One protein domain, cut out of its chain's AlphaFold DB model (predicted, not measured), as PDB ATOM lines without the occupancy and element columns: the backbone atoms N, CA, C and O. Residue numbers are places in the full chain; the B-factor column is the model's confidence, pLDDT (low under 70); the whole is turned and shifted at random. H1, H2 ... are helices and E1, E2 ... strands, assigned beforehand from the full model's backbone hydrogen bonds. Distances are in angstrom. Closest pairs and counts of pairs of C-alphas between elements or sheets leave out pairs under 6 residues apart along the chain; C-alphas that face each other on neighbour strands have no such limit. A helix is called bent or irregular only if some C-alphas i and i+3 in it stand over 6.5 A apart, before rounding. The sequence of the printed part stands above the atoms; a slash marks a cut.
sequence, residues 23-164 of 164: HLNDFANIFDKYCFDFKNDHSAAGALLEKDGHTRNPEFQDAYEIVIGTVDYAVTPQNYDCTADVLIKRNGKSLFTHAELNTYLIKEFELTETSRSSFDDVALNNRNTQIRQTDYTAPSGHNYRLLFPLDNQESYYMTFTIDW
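Overview. This is residues 23 to 164 of the 164 residues of an uncharacterized protein of Leucothrix arctica (UniProt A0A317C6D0). One twisted wall of seven antiparallel strands has H1 and H3 over one face, both running along the strands, and no named helix over the other face. H2 packs on the end of H1 and on E1 and E2, toward one end of these strands. The printed part has 142 residues, with three named helices and seven named strands in the order H1 H2 E1 E2 E3 H3 E4 E5 E6 E7; the sheet runs E1 E2 E3 E7 E6 E5 E4, and the class is mixed, helices and strands. The whole is compact, with a radius of gyration of the C-alphas of 14.5 A and spans of 35 by 35 by 28 A.

Along the chain. H1, residues 23 to 36, begins at C-alpha 23 (-49.907, -72.601, 54.869) and is 18.1 A long. H2, residues 42 to 51, is irregular: C-alphas 43 and 46 are 7.3 A apart. E1 is residues 64 to 68, E2 residues 71 to 77 and E3 residues 81 to 86. H3, residues 98 to 108, is 15.1 A long. E4, residues 112 to 121, is 25.2 A long and bends by 53 degrees at residue 118. E5, residues 129 to 137, is 25.6 A long, and E6, residues 143 to 149, 20.0 A. E7, residues 158 to 163, ends at C-alpha 163 (-37.362, -84.472, 38.685).

Arrangement. H1, H2 and H3 on one face of the sheet make two layers. H1 has a height over the sheet of 7.9 A; its closest C-alpha pair with E3 is Cys 35 and Cys 82, 5.4 A. H1 touches H2 with residues 34 to 35 alone, the closest C-alphas being those of Tyr 34 and Ala 45, 5.7 A, at a steep tilt of 54 degrees. E1 E2 E3 and E4 E5 E6 E7 are two meanders, each strand the antiparallel neighbour of the one before. In the hairpin E1 and E2, N 66 and O 73 are 2.8 A apart, within hydrogen-bond range. E3 and E7 are antiparallel neighbours, with N 84 and O 160 at 2.9 A, within hydrogen-bond range. H3 has a height over the sheet of 9.6 A and is close to H1 but not clearly touching; C-alphas 24 and 101, their closest, are 6.8 A apart. Every O i to N i+4 pair is within hydrogen-bond range in H1 and H3, and 4 of 6 in H2.

Size, cuts and confidence. The two C-alphas farthest apart, those of Asp 41 and Gly 92, are 39.0 A apart. The printed part has no cut. The links H2 to E1 and E3 to H3 are long. The mean pLDDT of the printed part is 93.5; residues 124 to 126 are under 70.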
ATOM      1  N   HIS A  23     -50.493 -71.265  54.961       92.75
ATOM      2  CA  HIS A  23     -49.907 -72.601  54.869       92.75
ATOM      3  C   HIS A  23     -49.603 -73.033  53.433       92.75
ATOM      4  O   HIS A  23     -48.652 -73.782  53.216       92.75
ATOM      5  N   LEU A  24     -50.401 -72.571  52.464       93.75
ATOM      6  CA  LEU A  24     -50.130 -72.801  51.046       93.75
ATOM      7  C   LEU A  24     -48.870 -72.049  50.614       93.75
ATOM      8  O   LEU A  24     -48.022 -72.624  49.939       93.75
ATOM      9  N   ASN A  25     -48.734 -70.790  51.036       93.06
ATOM     10  CA  ASN A  25     -47.539 -69.999  50.754       93.06
ATOM     11  C   ASN A  25     -46.307 -70.585  51.457       93.06
ATOM     12  O   ASN A  25     -45.253 -70.664  50.846       93.06
ATOM     13  N   ASP A  26     -46.436 -71.025  52.711       95.50
ATOM     14  CA  ASP A  26     -45.349 -71.677  53.449       95.50
ATOM     15  C   ASP A  26     -44.868 -72.933  52.708       95.50
ATOM     16  O   ASP A  26     -43.674 -73.070  52.449       95.50
ATOM     17  N   PHE A  27     -45.796 -73.807  52.292       96.88
ATOM     18  CA  PHE A  27     -45.473 -75.004  51.509       96.88
ATOM     19  C   PHE A  27     -44.758 -74.655  50.197       96.88
ATOM     20  O   PHE A  27     -43.704 -75.211  49.892       96.88
ATOM     21  N   ALA A  28     -45.319 -73.716  49.434       95.19
ATOM     22  CA  ALA A  28     -44.758 -73.307  48.156       95.19
ATOM     23  C   ALA A  28     -43.366 -72.688  48.304       95.19
ATOM     24  O   ALA A  28     -42.469 -73.058  47.559       95.19
ATOM     25  N   ASN A  29     -43.166 -71.810  49.288       96.06
ATOM     26  CA  ASN A  29     -41.878 -71.168  49.545       96.06
ATOM     27  C   ASN A  29     -40.811 -72.177  49.987       96.06
ATOM     28  O   ASN A  29     -39.641 -72.019  49.647       96.06
ATOM     29  N   ILE A  30     -41.193 -73.203  50.757       97.94
ATOM     30  CA  ILE A  30     -40.290 -74.299  51.123       97.94
ATOM     31  C   ILE A  30     -39.845 -75.047  49.863       97.94
ATOM     32  O   ILE A  30     -38.644 -75.218  49.648       97.94
ATOM     33  N   PHE A  31     -40.793 -75.457  49.018       98.19
ATOM     34  CA  PHE A  31     -40.476 -76.168  47.781       98.19
ATOM     35  C   PHE A  31     -39.649 -75.308  46.819       98.19
ATOM     36  O   PHE A  31     -38.658 -75.782  46.265       98.19
ATOM     37  N   ASP A  32     -40.021 -74.040  46.652       97.56
ATOM     38  CA  ASP A  32     -39.328 -73.092  45.787       97.56
ATOM     39  C   ASP A  32     -37.852 -72.974  46.193       97.56
ATOM     40  O   ASP A  32     -36.939 -73.299  45.432       97.56
ATOM     41  N   LYS A  33     -37.631 -72.649  47.468       97.62
ATOM     42  CA  LYS A  33     -36.309 -72.375  48.019       97.62
ATOM     43  C   LYS A  33     -35.377 -73.582  48.037       97.62
ATOM     44  O   LYS A  33     -34.180 -73.411  47.831       97.62
ATOM     45  N   TYR A  34     -35.871 -74.776  48.368       97.94
ATOM     46  CA  TYR A  34     -34.996 -75.934  48.604       97.94
ATOM     47  C   TYR A  34     -35.026 -76.980  47.487       97.94
ATOM     48  O   TYR A  34     -34.070 -77.745  47.377       97.94
ATOM     49  N   CYS A  35     -36.054 -76.989  46.631       97.81
ATOM     50  CA  CYS A  35     -36.140 -77.898  45.486       97.81
ATOM     51  C   CYS A  35     -36.042 -77.164  44.142       97.81
ATOM     52  O   CYS A  35     -35.182 -77.490  43.319       97.81
ATOM     53  N   PHE A  36     -36.902 -76.173  43.892       96.69
ATOM     54  CA  PHE A  36     -36.997 -75.533  42.576       96.69
ATOM     55  C   PHE A  36     -35.779 -74.664  42.239       96.69
ATOM     56  O   PHE A  36     -35.288 -74.707  41.104       96.69
ATOM     57  N   ASP A  37     -35.255 -73.897  43.194       96.31
ATOM     58  CA  ASP A  37     -34.059 -73.062  43.008       96.31
ATOM     59  C   ASP A  37     -32.823 -73.889  42.626       96.31
ATOM     60  O   ASP A  37     -31.937 -73.409  41.917       96.31
ATOM     61  N   PHE A  38     -32.813 -75.169  43.002       95.94
ATOM     62  CA  PHE A  38     -31.727 -76.112  42.747       95.94
ATOM     63  C   PHE A  38     -31.966 -77.034  41.544       95.94
ATOM     64  O   PHE A  38     -31.144 -77.904  41.273       95.94
ATOM     65  N   LYS A  39     -33.029 -76.810  40.756       93.94
ATOM     66  CA  LYS A  39     -33.407 -77.674  39.618       93.94
ATOM     67  C   LYS A  39     -32.307 -77.950  38.587       93.94
ATOM     68  O   LYS A  39     -32.320 -78.996  37.963       93.94
ATOM     69  N   ASN A  40     -31.356 -77.029  38.414       92.06
ATOM     70  CA  ASN A  40     -30.248 -77.180  37.460       92.06
ATOM     71  C   ASN A  40     -28.903 -77.547  38.122       92.06
ATOM     72  O   ASN A  40     -27.951 -77.875  37.417       92.06
ATOM     73  N   ASP A  41     -28.797 -77.431  39.448       90.94
ATOM     74  CA  ASP A  41     -27.599 -77.757  40.230       90.94
ATOM     75  C   ASP A  41     -28.021 -78.162  41.644       90.94
ATOM     76  O   ASP A  41     -28.098 -77.348  42.563       90.94
ATOM     77  N   HIS A  42     -28.308 -79.447  41.809       92.12
ATOM     78  CA  HIS A  42     -28.856 -79.985  43.045       92.12
ATOM     79  C   HIS A  42     -27.846 -80.181  44.174       92.12
ATOM     80  O   HIS A  42     -28.223 -80.400  45.329       92.12
ATOM     81  N   SER A  43     -26.552 -80.092  43.868       90.38
ATOM     82  CA  SER A  43     -25.475 -80.463  44.790       90.38
ATOM     83  C   SER A  43     -25.454 -79.630  46.080       90.38
ATOM     84  O   SER A  43     -24.946 -80.083  47.109       90.38
ATOM     85  N   ALA A  44     -26.035 -78.428  46.046       93.62
ATOM     86  CA  ALA A  44     -26.035 -77.475  47.147       93.62
ATOM     87  C   ALA A  44     -27.346 -77.425  47.960       93.62
ATOM     88  O   ALA A  44     -27.370 -76.752  48.993       93.62
ATOM     89  N   ALA A  45     -28.404 -78.145  47.562       96.06
ATOM     90  CA  ALA A  45     -29.709 -78.085  48.234       96.06
ATOM     91  C   ALA A  45     -29.632 -78.532  49.705       96.06
ATOM     92  O   ALA A  45     -30.035 -77.803  50.614       96.06
ATOM     93  N   GLY A  46     -29.013 -79.692  49.958       95.06
ATOM     94  CA  GLY A  46     -28.792 -80.201  51.317       95.06
ATOM     95  C   GLY A  46     -27.929 -79.267  52.171       95.06
ATOM     96  O   GLY A  46     -28.244 -79.013  53.329       95.06
ATOM     97  N   ALA A  47     -26.883 -78.679  51.586       94.56
ATOM     98  CA  ALA A  47     -26.022 -77.735  52.295       94.56
ATOM     99  C   ALA A  47     -26.761 -76.439  52.674       94.56
ATOM    100  O   ALA A  47     -26.481 -75.865  53.729       94.56
ATOM    101  N   LEU A  48     -27.705 -75.971  51.846       97.00
ATOM    102  CA  LEU A  48     -28.554 -74.833  52.200       97.00
ATOM    103  C   LEU A  48     -29.499 -75.183  53.356       97.00
ATOM    104  O   LEU A  48     -29.620 -74.381  54.280       97.00
ATOM    105  N   LEU A  49     -30.117 -76.369  53.335       97.31
ATOM    106  CA  LEU A  49     -30.980 -76.837  54.424       97.31
ATOM    107  C   LEU A  49     -30.223 -76.870  55.762       97.31
ATOM    108  O   LEU A  49     -30.687 -76.295  56.747       97.31
ATOM    109  N   GLU A  50     -29.022 -77.454  55.778       95.38
ATOM    110  CA  GLU A  50     -28.157 -77.507  56.965       95.38
ATOM    111  C   GLU A  50     -27.722 -76.102  57.422       95.38
ATOM    112  O   GLU A  50     -27.746 -75.790  58.614       95.38
ATOM    113  N   LYS A  51     -27.356 -75.223  56.480       96.69
ATOM    114  CA  LYS A  51     -26.969 -73.831  56.766       96.69
ATOM    115  C   LYS A  51     -28.109 -73.027  57.394       96.69
ATOM    116  O   LYS A  51     -27.848 -72.193  58.261       96.69
ATOM    117  N   ASP A  52     -29.342 -73.265  56.961       96.50
ATOM    118  CA  ASP A  52     -30.534 -72.607  57.495       96.50
ATOM    119  C   ASP A  52     -31.008 -73.219  58.825       96.50
ATOM    120  O   ASP A  52     -31.971 -72.736  59.422       96.50
ATOM    121  N   GLY A  53     -30.285 -74.223  59.334       95.12
ATOM    122  CA  GLY A  53     -30.498 -74.822  60.647       95.12
ATOM    123  C   GLY A  53     -31.480 -75.989  60.657       95.12
ATOM    124  O   GLY A  53     -31.847 -76.441  61.742       95.12
ATOM    125  N   HIS A  54     -31.895 -76.486  59.489       94.94
ATOM    126  CA  HIS A  54     -32.763 -77.659  59.404       94.94
ATOM    127  C   HIS A  54     -31.959 -78.922  59.674       94.94
ATOM    128  O   HIS A  54     -30.817 -79.075  59.233       94.94
ATOM    129  N   THR A  55     -32.562 -79.843  60.413       89.19
ATOM    130  CA  THR A  55     -31.917 -81.090  60.814       89.19
ATOM    131  C   THR A  55     -32.498 -82.258  60.048       89.19
ATOM    132  O   THR A  55     -33.711 -82.337  59.853       89.19
ATOM    133  N   ARG A  56     -31.631 -83.200  59.684       92.69
ATOM    134  CA  ARG A  56     -32.053 -84.476  59.112       92.69
ATOM    135  C   ARG A  56     -32.924 -85.240  60.103       92.69
ATOM    136  O   ARG A  56     -32.614 -85.274  61.299       92.69
ATOM    137  N   ASN A  57     -33.965 -85.887  59.601       90.06
ATOM    138  CA  ASN A  57     -34.763 -86.806  60.385       90.06
ATOM    139  C   ASN A  57     -33.878 -88.015  60.782       90.06
ATOM    140  O   ASN A  57     -33.175 -88.582  59.941       90.06
ATOM    141  N   PRO A  58     -33.847 -88.417  62.065       87.06
ATOM    142  CA  PRO A  58     -32.988 -89.510  62.523       87.06
ATOM    143  C   PRO A  58     -33.395 -90.883  61.966       87.06
ATOM    144  O   PRO A  58     -32.542 -91.763  61.845       87.06
ATOM    145  N   GLU A  59     -34.676 -91.066  61.643       86.31
ATOM    146  CA  GLU A  59     -35.231 -92.277  61.033       86.31
ATOM    147  C   GLU A  59     -35.115 -92.242  59.499       86.31
ATOM    148  O   GLU A  59     -34.919 -93.287  58.880       86.31
ATOM    149  N   PHE A  60     -35.147 -91.043  58.906       85.25
ATOM    150  CA  PHE A  60     -35.055 -90.792  57.463       85.25
ATOM    151  C   PHE A  60     -33.930 -89.785  57.167       85.25
ATOM    152  O   PHE A  60     -34.161 -88.587  57.038       85.25
ATOM    153  N   GLN A  61     -32.677 -90.256  57.112       85.88
ATOM    154  CA  GLN A  61     -31.485 -89.383  57.073       85.88
ATOM    155  C   GLN A  61     -31.326 -88.535  55.797       85.88
ATOM    156  O   GLN A  61     -30.420 -87.697  55.713       85.88
ATOM    157  N   ASP A  62     -32.160 -88.777  54.796       89.00
ATOM    158  CA  ASP A  62     -32.278 -88.026  53.553       89.00
ATOM    159  C   ASP A  62     -33.347 -86.922  53.606       89.00
ATOM    160  O   ASP A  62     -33.296 -86.010  52.785       89.00
ATOM    161  N   ALA A  63     -34.244 -86.950  54.595       95.19
ATOM    162  CA  ALA A  63     -35.276 -85.941  54.803       95.19
ATOM    163  C   ALA A  63     -34.851 -84.907  55.856       95.19
ATOM    164  O   ALA A  63     -34.300 -85.252  56.902       95.19
ATOM    165  N   TYR A  64     -35.138 -83.634  55.606       97.25
ATOM    166  CA  TYR A  64     -34.943 -82.527  56.540       97.25
ATOM    167  C   TYR A  64     -36.287 -82.040  57.055       97.25
ATOM    168  O   TYR A  64     -37.137 -81.660  56.253       97.25
ATOM    169  N   GLU A  65     -36.449 -81.996  58.376       95.06
ATOM    170  CA  GLU A  65     -37.669 -81.482  59.004       95.06
ATOM    171  C   GLU A  65     -37.621 -79.954  59.104       95.06
ATOM    172  O   GLU A  65     -36.631 -79.368  59.557       95.06
ATOM    173  N   ILE A  66     -38.715 -79.310  58.711       95.50
ATOM    174  CA  ILE A  66     -38.914 -77.864  58.721       95.50
ATOM    175  C   ILE A  66     -40.225 -77.580  59.450       95.50
ATOM    176  O   ILE A  66     -41.316 -77.790  58.924       95.50
ATOM    177  N   VAL A  67     -40.128 -77.032  60.660       93.31
ATOM    178  CA  VAL A  67     -41.303 -76.731  61.487       93.31
ATOM    179  C   VAL A  67     -41.653 -75.247  61.395       93.31
ATOM    180  O   VAL A  67     -40.879 -74.388  61.819       93.31
ATOM    181  N   ILE A  68     -42.858 -74.934  60.908       92.38
ATOM    182  CA  ILE A  68     -43.410 -73.571  60.900       92.38
ATOM    183  C   ILE A  68     -44.682 -73.547  61.748       92.38
ATOM    184  O   ILE A  68     -45.723 -74.114  61.405       92.38
ATOM    185  N   GLY A  69     -44.602 -72.876  62.900       90.62
ATOM    186  CA  GLY A  69     -45.689 -72.845  63.875       90.62
ATOM    187  C   GLY A  69     -45.984 -74.242  64.425       90.62
ATOM    188  O   GLY A  69     -45.222 -74.766  65.230       90.62
ATOM    189  N   THR A  70     -47.112 -74.827  64.020       89.19
ATOM    190  CA  THR A  70     -47.538 -76.182  64.418       89.19
ATOM    191  C   THR A  70     -47.595 -77.162  63.248       89.19
ATOM    192  O   THR A  70     -48.106 -78.273  63.417       89.19
ATOM    193  N   VAL A  71     -47.121 -76.754  62.070       92.75
ATOM    194  CA  VAL A  71     -47.068 -77.586  60.868       92.75
ATOM    195  C   VAL A  71     -45.638 -78.064  60.675       92.75
ATOM    196  O   VAL A  71     -44.692 -77.303  60.866       92.75
ATOM    197  N   ASP A  72     -45.533 -79.340  60.337       92.25
ATOM    198  CA  ASP A  72     -44.280 -80.021  60.063       92.25
ATOM    199  C   ASP A  72     -44.228 -80.324  58.572       92.25
ATOM    200  O   ASP A  72     -45.201 -80.862  58.023       92.25
ATOM    201  N   TYR A  73     -43.142 -79.907  57.943       95.88
ATOM    202  CA  TYR A  73     -42.854 -80.101  56.534       95.88
ATOM    203  C   TYR A  73     -41.550 -80.875  56.435       95.88
ATOM    204  O   TYR A  73     -40.633 -80.598  57.202       95.88
ATOM    205  N   ALA A  74     -41.422 -81.749  55.447       97.06
ATOM    206  CA  ALA A  74     -40.144 -82.380  55.151       97.06
ATOM    207  C   ALA A  74     -39.670 -82.002  53.749       97.06
ATOM    208  O   ALA A  74     -40.484 -81.822  52.842       97.06
ATOM    209  N   VAL A  75     -38.355 -81.861  53.581       98.19
ATOM    210  CA  VAL A  75     -37.710 -81.717  52.271       98.19
ATOM    211  C   VAL A  75     -36.674 -82.814  52.103       98.19
ATOM    212  O   VAL A  75     -35.793 -82.957  52.950       98.19
ATOM    213  N   THR A  76     -36.739 -83.543  50.993       97.62
ATOM    214  CA  THR A  76     -35.816 -84.648  50.698       97.62
ATOM    215  C   THR A  76     -35.107 -84.379  49.371       97.62
ATOM    216  O   THR A  76     -35.626 -84.752  48.321       97.62
ATOM    217  N   PRO A  77     -33.944 -83.700  49.368       96.62
ATOM    218  CA  PRO A  77     -33.152 -83.520  48.158       96.62
ATOM    219  C   PRO A  77     -32.308 -84.775  47.880       96.62
ATOM    220  O   PRO A  77     -31.443 -85.138  48.682       96.62
ATOM    221  N   GLN A  78     -32.523 -85.425  46.737       93.56
ATOM    222  CA  GLN A  78     -31.782 -86.611  46.293       93.56
ATOM    223  C   GLN A  78     -31.017 -86.342  44.987       93.56
ATOM    224  O   GLN A  78     -30.967 -85.231  44.491       93.56
ATOM    225  N   ASN A  79     -30.352 -87.342  44.403       90.44
ATOM    226  CA  ASN A  79     -29.555 -87.109  43.186       90.44
ATOM    227  C   ASN A  79     -30.401 -86.883  41.918       90.44
ATOM    228  O   ASN A  79     -29.882 -86.367  40.933       90.44
ATOM    229  N   TYR A  80     -31.656 -87.341  41.913       92.38
ATOM    230  CA  TYR A  80     -32.516 -87.354  40.722       92.38
ATOM    231  C   TYR A  80     -33.841 -86.623  40.925       92.38
ATOM    232  O   TYR A  80     -34.548 -86.363  39.958       92.38
ATOM    233  N   ASP A  81     -34.190 -86.307  42.167       96.62
ATOM    234  CA  ASP A  81     -35.412 -85.600  42.496       96.62
ATOM    235  C   ASP A  81     -35.259 -84.812  43.799       96.62
ATOM    236  O   ASP A  81     -34.280 -84.942  44.542       96.62
ATOM    237  N   CYS A  82     -36.241 -83.956  44.049       98.12
ATOM    238  CA  CYS A  82     -36.434 -83.316  45.338       98.12
ATOM    239  C   CYS A  82     -37.914 -83.297  45.686       98.12
ATOM    240  O   CYS A  82     -38.748 -82.916  44.852       98.12
ATOM    241  N   THR A  83     -38.238 -83.696  46.916       98.25
ATOM    242  CA  THR A  83     -39.611 -83.689  47.429       98.25
ATOM    243  C   THR A  83     -39.811 -82.630  48.499       98.25
ATOM    244  O   THR A  83     -38.907 -82.352  49.287       98.25
ATOM    245  N   ALA A  84     -41.019 -82.067  48.541       98.25
ATOM    246  CA  ALA A  84     -41.559 -81.413  49.724       98.25
ATOM    247  C   ALA A  84     -42.834 -82.130  50.173       98.25
ATOM    248  O   ALA A  84     -43.743 -82.371  49.369       98.25
ATOM    249  N   ASP A  85     -42.908 -82.422  51.466       97.25
ATOM    250  CA  ASP A  85     -43.928 -83.269  52.068       97.25
ATOM    251  C   ASP A  85     -44.660 -82.531  53.196       97.25
ATOM    252  O   ASP A  85     -44.042 -81.837  54.003       97.25
ATOM    253  N   VAL A  86     -45.989 -82.672  53.281       96.81
ATOM    254  CA  VAL A  86     -46.786 -82.107  54.389       96.81
ATOM    255  C   VAL A  86     -48.075 -82.889  54.647       96.81
ATOM    256  O   VAL A  86     -48.771 -83.316  53.723       96.81
ATOM    257  N   LEU A  87     -48.463 -83.029  55.916       95.25
ATOM    258  CA  LEU A  87     -49.816 -83.468  56.272       95.25
ATOM    259  C   LEU A  87     -50.812 -82.344  55.982       95.25
ATOM    260  O   LEU A  87     -50.838 -81.324  56.670       95.25
ATOM    261  N   ILE A  88     -51.678 -82.542  54.990       94.62
ATOM    262  CA  ILE A  88     -52.639 -81.513  54.563       94.62
ATOM    263  C   ILE A  88     -53.771 -81.292  55.565       94.62
ATOM    264  O   ILE A  88     -54.507 -80.316  55.430       94.62
ATOM    265  N   LYS A  89     -53.930 -82.163  56.568       93.00
ATOM    266  CA  LYS A  89     -54.921 -82.005  57.631       93.00
ATOM    267  C   LYS A  89     -54.281 -82.194  59.005       93.00
ATOM    268  O   LYS A  89     -53.549 -83.149  59.239       93.00
ATOM    269  N   ARG A  90     -54.602 -81.299  59.943       87.06
ATOM    270  CA  ARG A  90     -54.256 -81.431  61.368       87.06
ATOM    271  C   ARG A  90     -55.445 -81.065  62.242       87.06
ATOM    272  O   ARG A  90     -56.085 -80.034  62.032       87.06
ATOM    273  N   ASN A  91     -55.714 -81.878  63.263       87.25
ATOM    274  CA  ASN A  91     -56.773 -81.641  64.251       87.25
ATOM    275  C   ASN A  91     -58.137 -81.320  63.607       87.25
ATOM    276  O   ASN A  91     -58.819 -80.371  63.998       87.25
ATOM    277  N   GLY A  92     -58.513 -82.056  62.562       87.62
ATOM    278  CA  GLY A  92     -59.764 -81.859  61.836       87.62
ATOM    279  C   GLY A  92     -59.750 -80.735  60.796       87.62
ATOM    280  O   GLY A  92     -60.719 -80.624  60.045       87.62
ATOM    281  N   LYS A  93     -58.691 -79.919  60.707       90.56
ATOM    282  CA  LYS A  93     -58.617 -78.740  59.828       90.56
ATOM    283  C   LYS A  93     -57.655 -78.956  58.663       90.56
ATOM    284  O   LYS A  93     -56.519 -79.366  58.874       90.56
ATOM    285  N   SER A  94     -58.122 -78.653  57.453       93.50
ATOM    286  CA  SER A  94     -57.296 -78.674  56.240       93.50
ATOM    287  C   SER A  94     -56.375 -77.456  56.214       93.50
ATOM    288  O   SER A  94     -56.834 -76.351  56.505       93.50
ATOM    289  N   LEU A  95     -55.115 -77.648  55.831       94.19
ATOM    290  CA  LEU A  95     -54.177 -76.566  55.544       94.19
ATOM    291  C   LEU A  95     -54.578 -75.857  54.253       94.19
ATOM    292  O   LEU A  95     -54.681 -74.642  54.241       94.19
ATOM    293  N   PHE A  96     -54.869 -76.617  53.199       95.00
ATOM    294  CA  PHE A  96     -55.367 -76.151  51.901       95.00
ATOM    295  C   PHE A  96     -56.030 -77.317  51.156       95.00
ATOM    296  O   PHE A  96     -55.960 -78.471  51.587       95.00
ATOM    297  N   THR A  97     -56.700 -77.021  50.049       94.88
ATOM    298  CA  THR A  97     -57.316 -78.004  49.149       94.88
ATOM    299  C   THR A  97     -56.421 -78.305  47.948       94.88
ATOM    300  O   THR A  97     -55.584 -77.496  47.552       94.88
ATOM    301  N   HIS A  98     -56.664 -79.442  47.288       95.19
ATOM    302  CA  HIS A  98     -56.013 -79.766  46.015       95.19
ATOM    303  C   HIS A  98     -56.219 -78.668  44.962       95.19
ATOM    304  O   HIS A  98     -55.316 -78.380  44.188       95.19
ATOM    305  N   ALA A  99     -57.414 -78.070  44.885       95.38
ATOM    306  CA  ALA A  99     -57.714 -77.057  43.874       95.38
ATOM    307  C   ALA A  99     -56.905 -75.767  44.092       95.38
ATOM    308  O   ALA A  99     -56.386 -75.207  43.125       95.38
ATOM    309  N   GLU A 100     -56.774 -75.327  45.347       96.06
ATOM    310  CA  GLU A 100     -55.947 -74.173  45.718       96.06
ATOM    311  C   GLU A 100     -54.473 -74.435  45.410       96.06
ATOM    312  O   GLU A 100     -53.851 -73.630  44.719       96.06
ATOM    313  N   LEU A 101     -53.951 -75.588  45.843       95.88
ATOM    314  CA  LEU A 101     -52.568 -75.978  45.584       95.88
ATOM    315  C   LEU A 101     -52.285 -76.080  44.083       95.88
ATOM    316  O   LEU A 101     -51.379 -75.426  43.591       95.88
ATOM    317  N   ASN A 102     -53.090 -76.833  43.335       95.69
ATOM    318  CA  ASN A 102     -52.886 -77.037  41.899       95.69
ATOM    319  C   ASN A 102     -52.894 -75.716  41.117       95.69
ATOM    320  O   ASN A 102     -52.059 -75.504  40.245       95.69
ATOM    321  N   THR A 103     -53.828 -74.816  41.443       95.75
ATOM    322  CA  THR A 103     -53.899 -73.490  40.811       95.75
ATOM    323  C   THR A 103     -52.654 -72.666  41.118       95.75
ATOM    324  O   THR A 103     -52.146 -71.971  40.240       95.75
ATOM    325  N   TYR A 104     -52.165 -72.744  42.357       95.25
ATOM    326  CA  TYR A 104     -50.953 -72.055  42.769       95.25
ATOM    327  C   TYR A 104     -49.723 -72.616  42.048       95.25
ATOM    328  O   TYR A 104     -49.028 -71.850  41.396       95.25
ATOM    329  N   LEU A 105     -49.493 -73.933  42.093       95.00
ATOM    330  CA  LEU A 105     -48.319 -74.582  41.495       95.00
ATOM    331  C   LEU A 105     -48.207 -74.306  39.990       95.00
ATOM    332  O   LEU A 105     -47.136 -73.952  39.509       95.00
ATOM    333  N   ILE A 106     -49.324 -74.408  39.257       96.81
ATOM    334  CA  ILE A 106     -49.387 -74.083  37.822       96.81
ATOM    335  C   ILE A 106     -48.947 -72.646  37.556       96.81
ATOM    336  O   ILE A 106     -48.228 -72.385  36.595       96.81
ATOM    337  N   LYS A 107     -49.390 -71.711  38.396       95.94
ATOM    338  CA  LYS A 107     -49.078 -70.297  38.221       95.94
ATOM    339  C   LYS A 107     -47.639 -69.976  38.621       95.94
ATOM    340  O   LYS A 107     -46.975 -69.263  37.882       95.94
ATOM    341  N   GLU A 108     -47.202 -70.450  39.782       94.00
ATOM    342  CA  GLU A 108     -45.918 -70.078  40.378       94.00
ATOM    343  C   GLU A 108     -44.741 -70.680  39.611       94.00
ATOM    344  O   GLU A 108     -43.771 -69.988  39.322       94.00
ATOM    345  N   PHE A 109     -44.856 -71.947  39.207       94.94
ATOM    346  CA  PHE A 109     -43.773 -72.681  38.548       94.94
ATOM    347  C   PHE A 109     -43.992 -72.852  37.035       94.94
ATOM    348  O   PHE A 109     -43.314 -73.656  36.399       94.94
ATOM    349  N   GLU A 110     -44.945 -72.109  36.456       96.56
ATOM    350  CA  GLU A 110     -45.306 -72.142  35.028       96.56
ATOM    351  C   GLU A 110     -45.621 -73.561  34.504       96.56
ATOM    352  O   GLU A 110     -45.261 -73.936  33.386       96.56
ATOM    353  N   LEU A 111     -46.291 -74.379  35.320       97.50
ATOM    354  CA  LEU A 111     -46.506 -75.796  35.024       97.50
ATOM    355  C   LEU A 111     -47.675 -76.021  34.067       97.50
ATOM    356  O   LEU A 111     -48.733 -75.401  34.176       97.50
ATOM    357  N   THR A 112     -47.530 -77.008  33.192       98.25
ATOM    358  CA  THR A 112     -48.621 -77.564  32.387       98.25
ATOM    359  C   THR A 112     -48.949 -78.963  32.880       98.25
ATOM    360  O   THR A 112     -48.087 -79.835  32.887       98.25
ATOM    361  N   GLU A 113     -50.199 -79.197  33.279       98.00
ATOM    362  CA  GLU A 113     -50.672 -80.537  33.636       98.00
ATOM    363  C   GLU A 113     -50.645 -81.457  32.408       98.00
ATOM    364  O   GLU A 113     -51.249 -81.156  31.377       98.00
ATOM    365  N   THR A 114     -49.964 -82.592  32.530       97.88
ATOM    366  CA  THR A 114     -49.850 -83.599  31.468       97.88
ATOM    367  C   THR A 114     -50.712 -84.824  31.726       97.88
ATOM    368  O   THR A 114     -51.080 -85.531  30.790       97.88
ATOM    369  N   SER A 115     -51.005 -85.117  32.992       97.75
ATOM    370  CA  SER A 115     -51.686 -86.344  33.399       97.75
ATOM    371  C   SER A 115     -52.360 -86.163  34.759       97.75
ATOM    372  O   SER A 115     -51.864 -85.440  35.622       97.75
ATOM    373  N   ARG A 116     -53.491 -86.850  34.951       97.62
ATOM    374  CA  ARG A 116     -54.168 -86.955  36.243       97.62
ATOM    375  C   ARG A 116     -54.809 -88.322  36.400       97.62
ATOM    376  O   ARG A 116     -55.568 -88.761  35.534       97.62
ATOM    377  N   SER A 117     -54.549 -88.970  37.524       97.12
ATOM    378  CA  SER A 117     -55.079 -90.294  37.843       97.12
ATOM    379  C   SER A 117     -55.391 -90.419  39.334       97.12
ATOM    380  O   SER A 117     -55.163 -89.504  40.134       97.12
ATOM    381  N   SER A 118     -56.003 -91.530  39.725       96.62
ATOM    382  CA  SER A 118     -56.180 -91.872  41.134       96.62
ATOM    383  C   SER A 118     -55.932 -93.357  41.336       96.62
ATOM    384  O   SER A 118     -56.278 -94.159  40.467       96.62
ATOM    385  N   PHE A 119     -55.314 -93.705  42.456       94.19
ATOM    386  CA  PHE A 119     -54.987 -95.077  42.823       94.19
ATOM    387  C   PHE A 119     -55.024 -95.235  44.342       94.19
ATOM    388  O   PHE A 119     -54.910 -94.251  45.072       94.19
ATOM    389  N   ASP A 120     -55.176 -96.472  44.803       91.38
ATOM    390  CA  ASP A 120     -55.107 -96.796  46.224       91.38
ATOM    391  C   ASP A 120     -53.681 -97.235  46.563       91.38
ATOM    392  O   ASP A 120     -53.149 -98.174  45.961       91.38
ATOM    393  N   ASP A 121     -53.059 -96.569  47.529       85.38
ATOM    394  CA  ASP A 121     -51.782 -97.000  48.077       85.38
ATOM    395  C   ASP A 121     -52.008 -98.030  49.187       85.38
ATOM    396  O   ASP A 121     -52.369 -97.722  50.328       85.38
ATOM    397  N   VAL A 122     -51.812 -99.287  48.800       74.00
ATOM    398  CA  VAL A 122     -52.052-100.482  49.614       74.00
ATOM    399  C   VAL A 122     -50.801-100.984  50.342       74.00
ATOM    400  O   VAL A 122     -50.794-102.113  50.839       74.00
ATOM    401  N   ALA A 123     -49.721-100.195  50.419       71.25
ATOM    402  CA  ALA A 123     -48.562-100.584  51.218       71.25
ATOM    403  C   ALA A 123     -48.956-100.769  52.699       71.25
ATOM    404  O   ALA A 123     -49.818-100.063  53.220       71.25
ATOM    405  N   LEU A 124     -48.309-101.720  53.389       51.69
ATOM    406  CA  LEU A 124     -48.668-102.203  54.740       51.69
ATOM    407  C   LEU A 124     -48.843-101.102  55.808       51.69
ATOM    408  O   LEU A 124     -49.532-101.328  56.800       51.69
ATOM    409  N   ASN A 125     -48.280 -99.912  55.588       66.12
ATOM    410  CA  ASN A 125     -48.356 -98.768  56.500       66.12
ATOM    411  C   ASN A 125     -49.254 -97.623  55.994       66.12
ATOM    412  O   ASN A 125     -49.567 -96.709  56.754       66.12
ATOM    413  N   ASN A 126     -49.731 -97.699  54.751       65.88
ATOM    414  CA  ASN A 126     -50.369 -96.589  54.040       65.88
ATOM    415  C   ASN A 126     -51.899 -96.612  54.142       65.88
ATOM    416  O   ASN A 126     -52.573 -95.824  53.490       65.88
ATOM    417  N   ARG A 127     -52.462 -97.472  55.008       76.69
ATOM    418  CA  ARG A 127     -53.891 -97.511  55.386       76.69
ATOM    419  C   ARG A 127     -54.871 -97.578  54.204       76.69
ATOM    420  O   ARG A 127     -56.013 -97.148  54.356       76.69
ATOM    421  N   ASN A 128     -54.448 -98.135  53.066       84.50
ATOM    422  CA  ASN A 128     -55.215 -98.133  51.816       84.50
ATOM    423  C   ASN A 128     -55.661 -96.711  51.428       84.50
ATOM    424  O   ASN A 128     -56.838 -96.485  51.163       84.50
ATOM    425  N   THR A 129     -54.737 -95.750  51.486       91.81
ATOM    426  CA  THR A 129     -55.027 -94.339  51.203       91.81
ATOM    427  C   THR A 129     -55.315 -94.152  49.724       91.81
ATOM    428  O   THR A 129     -54.513 -94.551  48.881       91.81
ATOM    429  N   GLN A 130     -56.425 -93.500  49.396       95.38
ATOM    430  CA  GLN A 130     -56.710 -93.100  48.028       95.38
ATOM    431  C   GLN A 130     -55.915 -91.840  47.682       95.38
ATOM    432  O   GLN A 130     -56.057 -90.797  48.323       95.38
ATOM    433  N   ILE A 131     -55.108 -91.906  46.628       96.31
ATOM    434  CA  ILE A 131     -54.227 -90.823  46.189       96.31
ATOM    435  C   ILE A 131     -54.695 -90.305  44.837       96.31
ATOM    436  O   ILE A 131     -54.988 -91.075  43.922       96.31
ATOM    437  N   ARG A 132     -54.727 -88.980  44.688       97.75
ATOM    438  CA  ARG A 132     -54.784 -88.315  43.388       97.75
ATOM    439  C   ARG A 132     -53.376 -87.938  42.958       97.75
ATOM    440  O   ARG A 132     -52.745 -87.109  43.607       97.75
ATOM    441  N   GLN A 133     -52.936 -88.502  41.841       98.19
ATOM    442  CA  GLN A 133     -51.702 -88.102  41.181       98.19
ATOM    443  C   GLN A 133     -52.009 -87.074  40.099       98.19
ATOM    444  O   GLN A 133     -52.906 -87.288  39.280       98.19
ATOM    445  N   THR A 134     -51.241 -85.991  40.080       98.62
ATOM    446  CA  THR A 134     -51.202 -85.045  38.964       98.62
ATOM    447  C   THR A 134     -49.752 -84.891  38.525       98.62
ATOM    448  O   THR A 134     -48.894 -84.593  39.353       98.62
ATOM    449  N   ASP A 135     -49.475 -85.132  37.246       98.56
ATOM    450  CA  ASP A 135     -48.150 -84.948  36.652       98.56
ATOM    451  C   ASP A 135     -48.128 -83.654  35.832       98.56
ATOM    452  O   ASP A 135     -49.118 -83.307  35.174       98.56
ATOM    453  N   TYR A 136     -46.988 -82.969  35.843       98.56
ATOM    454  CA  TYR A 136     -46.789 -81.713  35.133       98.56
ATOM    455  C   TYR A 136     -45.443 -81.654  34.419       98.56
ATOM    456  O   TYR A 136     -44.491 -82.340  34.788       98.56
ATOM    457  N   THR A 137     -45.353 -80.743  33.456       98.12
ATOM    458  CA  THR A 137     -44.105 -80.319  32.818       98.12
ATOM    459  C   THR A 137     -43.949 -78.806  32.908       98.12
ATOM    460  O   THR A 137     -44.932 -78.066  32.838       98.12
ATOM    461  N   ALA A 138     -42.710 -78.336  33.044       96.44
ATOM    462  CA  ALA A 138     -42.363 -76.920  32.917       96.44
ATOM    463  C   ALA A 138     -41.717 -76.626  31.548       96.44
ATOM    464  O   ALA A 138     -41.141 -77.531  30.936       96.44
ATOM    465  N   PRO A 139     -41.712 -75.363  31.073       93.75
ATOM    466  CA  PRO A 139     -41.007 -74.964  29.848       93.75
ATOM    467  C   PRO A 139     -39.507 -75.287  29.852       93.75
ATOM    468  O   PRO A 139     -38.910 -75.467  28.793       93.75
ATOM    469  N   SER A 140     -38.902 -75.377  31.038       90.88
ATOM    470  CA  SER A 140     -37.513 -75.796  31.241       90.88
ATOM    471  C   SER A 140     -37.253 -77.269  30.902       90.88
ATOM    472  O   SER A 140     -36.097 -77.654  30.759       90.88
ATOM    473  N   GLY A 141     -38.300 -78.087  30.756       93.12
ATOM    474  CA  GLY A 141     -38.207 -79.521  30.483       93.12
ATOM    475  C   GLY A 141     -38.221 -80.410  31.729       93.12
ATOM    476  O   GLY A 141     -38.282 -81.628  31.579       93.12
ATOM    477  N   HIS A 142     -38.214 -79.832  32.935       96.31
ATOM    478  CA  HIS A 142     -38.372 -80.593  34.176       96.31
ATOM    479  C   HIS A 142     -39.804 -81.112  34.333       96.31
ATOM    480  O   HIS A 142     -40.774 -80.420  33.991       96.31
ATOM    481  N   ASN A 143     -39.919 -82.318  34.888       97.94
ATOM    482  CA  ASN A 143     -41.191 -82.933  35.242       97.94
ATOM    483  C   ASN A 143     -41.479 -82.728  36.727       97.94
ATOM    484  O   ASN A 143     -40.564 -82.605  37.541       97.94
ATOM    485  N   TYR A 144     -42.763 -82.713  37.063       98.56
ATOM    486  CA  TYR A 144     -43.232 -82.577  38.432       98.56
ATOM    487  C   TYR A 144     -44.358 -83.562  38.699       98.56
ATOM    488  O   TYR A 144     -45.139 -83.887  37.800       98.56
ATOM    489  N   ARG A 145     -44.500 -83.976  39.956       98.56
ATOM    490  CA  ARG A 145     -45.587 -84.849  40.400       98.56
ATOM    491  C   ARG A 145     -46.157 -84.374  41.722       98.56
ATOM    492  O   ARG A 145     -45.425 -84.184  42.682       98.56
ATOM    493  N   LEU A 146     -47.477 -84.245  41.779       98.50
ATOM    494  CA  LEU A 146     -48.237 -84.042  43.006       98.50
ATOM    495  C   LEU A 146     -48.965 -85.335  43.374       98.50
ATOM    496  O   LEU A 146     -49.830 -85.785  42.621       98.50
ATOM    497  N   LEU A 147     -48.660 -85.891  44.543       97.88
ATOM    498  CA  LEU A 147     -49.405 -86.977  45.177       97.88
ATOM    499  C   LEU A 147     -50.250 -86.400  46.311       97.88
ATOM    500  O   LEU A 147     -49.749 -86.117  47.395       97.88
ATOM    501  N   PHE A 148     -51.543 -86.207  46.058       97.62
ATOM    502  CA  PHE A 148     -52.468 -85.611  47.017       97.62
ATOM    503  C   PHE A 148     -53.394 -86.679  47.627       97.62
ATOM    504  O   PHE A 148     -54.208 -87.252  46.894       97.62
ATOM    505  N   PRO A 149     -53.343 -86.932  48.947       96.25
ATOM    506  CA  PRO A 149     -54.219 -87.902  49.593       96.25
ATOM    507  C   PRO A 149     -55.668 -87.394  49.641       96.25
ATOM    508  O   PRO A 149     -55.948 -86.268  50.066       96.25
ATOM    509  N   LEU A 150     -56.614 -88.213  49.186       95.19
ATOM    510  CA  LEU A 150     -58.052 -87.921  49.206       95.19
ATOM    511  C   LEU A 150     -58.710 -88.347  50.528       95.19
ATOM    512  O   LEU A 150     -59.699 -87.740  50.941       95.19
ATOM    513  N   ASP A 151     -58.130 -89.323  51.219       93.31
ATOM    514  CA  ASP A 151     -58.458 -89.746  52.580       93.31
ATOM    515  C   ASP A 151     -57.179 -89.862  53.436       93.31
ATOM    516  O   ASP A 151     -56.109 -89.439  53.013       93.31
ATOM    517  N   ASN A 152     -57.295 -90.291  54.702       92.50
ATOM    518  CA  ASN A 152     -56.166 -90.443  55.643       92.50
ATOM    519  C   ASN A 152     -55.226 -89.222  55.781       92.50
ATOM    520  O   ASN A 152     -54.092 -89.348  56.239       92.50
ATOM    521  N   GLN A 153     -55.726 -88.026  55.472       93.50
ATOM    522  CA  GLN A 153     -54.977 -86.767  55.345       93.50
ATOM    523  C   GLN A 153     -54.272 -86.264  56.620       93.50
ATOM    524  O   GLN A 153     -53.484 -85.324  56.560       93.50
ATOM    525  N   GLU A 154     -54.585 -86.852  57.777       91.94
ATOM    526  CA  GLU A 154     -53.925 -86.567  59.066       91.94
ATOM    527  C   GLU A 154     -52.767 -87.526  59.368       91.94
ATOM    528  O   GLU A 154     -52.097 -87.394  60.387       91.94
ATOM    529  N   SER A 155     -52.560 -88.523  58.510       89.62
ATOM    530  CA  SER A 155     -51.570 -89.587  58.695       89.62
ATOM    531  C   SER A 155     -50.816 -89.959  57.420       89.62
ATOM    532  O   SER A 155     -49.885 -90.751  57.495       89.62
ATOM    533  N   TYR A 156     -51.222 -89.421  56.272       91.69
ATOM    534  CA  TYR A 156     -50.579 -89.628  54.984       91.69
ATOM    535  C   TYR A 156     -50.131 -88.274  54.432       91.69
ATOM    536  O   TYR A 156     -50.942 -87.349  54.321       91.69
ATOM    537  N   TYR A 157     -48.841 -88.155  54.128       93.31
ATOM    538  CA  TYR A 157     -48.251 -86.923  53.615       93.31
ATOM    539  C   TYR A 157     -48.672 -86.693  52.162       93.31
ATOM    540  O   TYR A 157     -48.712 -87.612  51.349       93.31
ATOM    541  N   MET A 158     -49.016 -85.450  51.841       97.12
ATOM    542  CA  MET A 158     -49.012 -84.986  50.459       97.12
ATOM    543  C   MET A 158     -47.568 -84.726  50.059       97.12
ATOM    544  O   MET A 158     -46.840 -84.121  50.843       97.12
ATOM    545  N   THR A 159     -47.207 -85.130  48.845       97.81
ATOM    546  CA  THR A 159     -45.853 -84.992  48.303       97.81
ATOM    547  C   THR A 159     -45.900 -84.217  46.998       97.81
ATOM    548  O   THR A 159     -46.687 -84.555  46.106       97.81
ATOM    549  N   PHE A 160     -45.044 -83.206  46.863       98.62
ATOM    550  CA  PHE A 160     -44.760 -82.564  45.582       98.62
ATOM    551  C   PHE A 160     -43.295 -82.773  45.203       98.62
ATOM    552  O   PHE A 160     -42.403 -82.501  46.004       98.62
ATOM    553  N   THR A 161     -43.066 -83.257  43.987       98.62
ATOM    554  CA  THR A 161     -41.756 -83.670  43.476       98.62
ATOM    555  C   THR A 161     -41.383 -82.853  42.246       98.62
ATOM    556  O   THR A 161     -42.246 -82.597  41.403       98.62
ATOM    557  N   ILE A 162     -40.103 -82.500  42.124       98.06
ATOM    558  CA  ILE A 162     -39.448 -82.121  40.864       98.06
ATOM    559  C   ILE A 162     -38.410 -83.184  40.504       98.06
ATOM    560  O   ILE A 162     -37.600 -83.551  41.354       98.06
ATOM    561  N   ASP A 163     -38.419 -83.629  39.249       95.94
ATOM    562  CA  ASP A 163     -37.362 -84.472  38.685       95.94
ATOM    563  C   ASP A 163     -36.206 -83.559  38.223       95.94
ATOM    564  O   ASP A 163     -36.403 -82.676  37.370       95.94
ATOM    565  N   TRP A 164     -35.020 -83.738  38.806       88.81
ATOM    566  CA  TRP A 164     -33.806 -82.961  38.522       88.81
ATOM    567  C   TRP A 164     -33.052 -83.466  37.286       88.81
ATOM    568  O   TRP A 164     -32.914 -84.697  37.104       88.81
TER     569      TRP A 164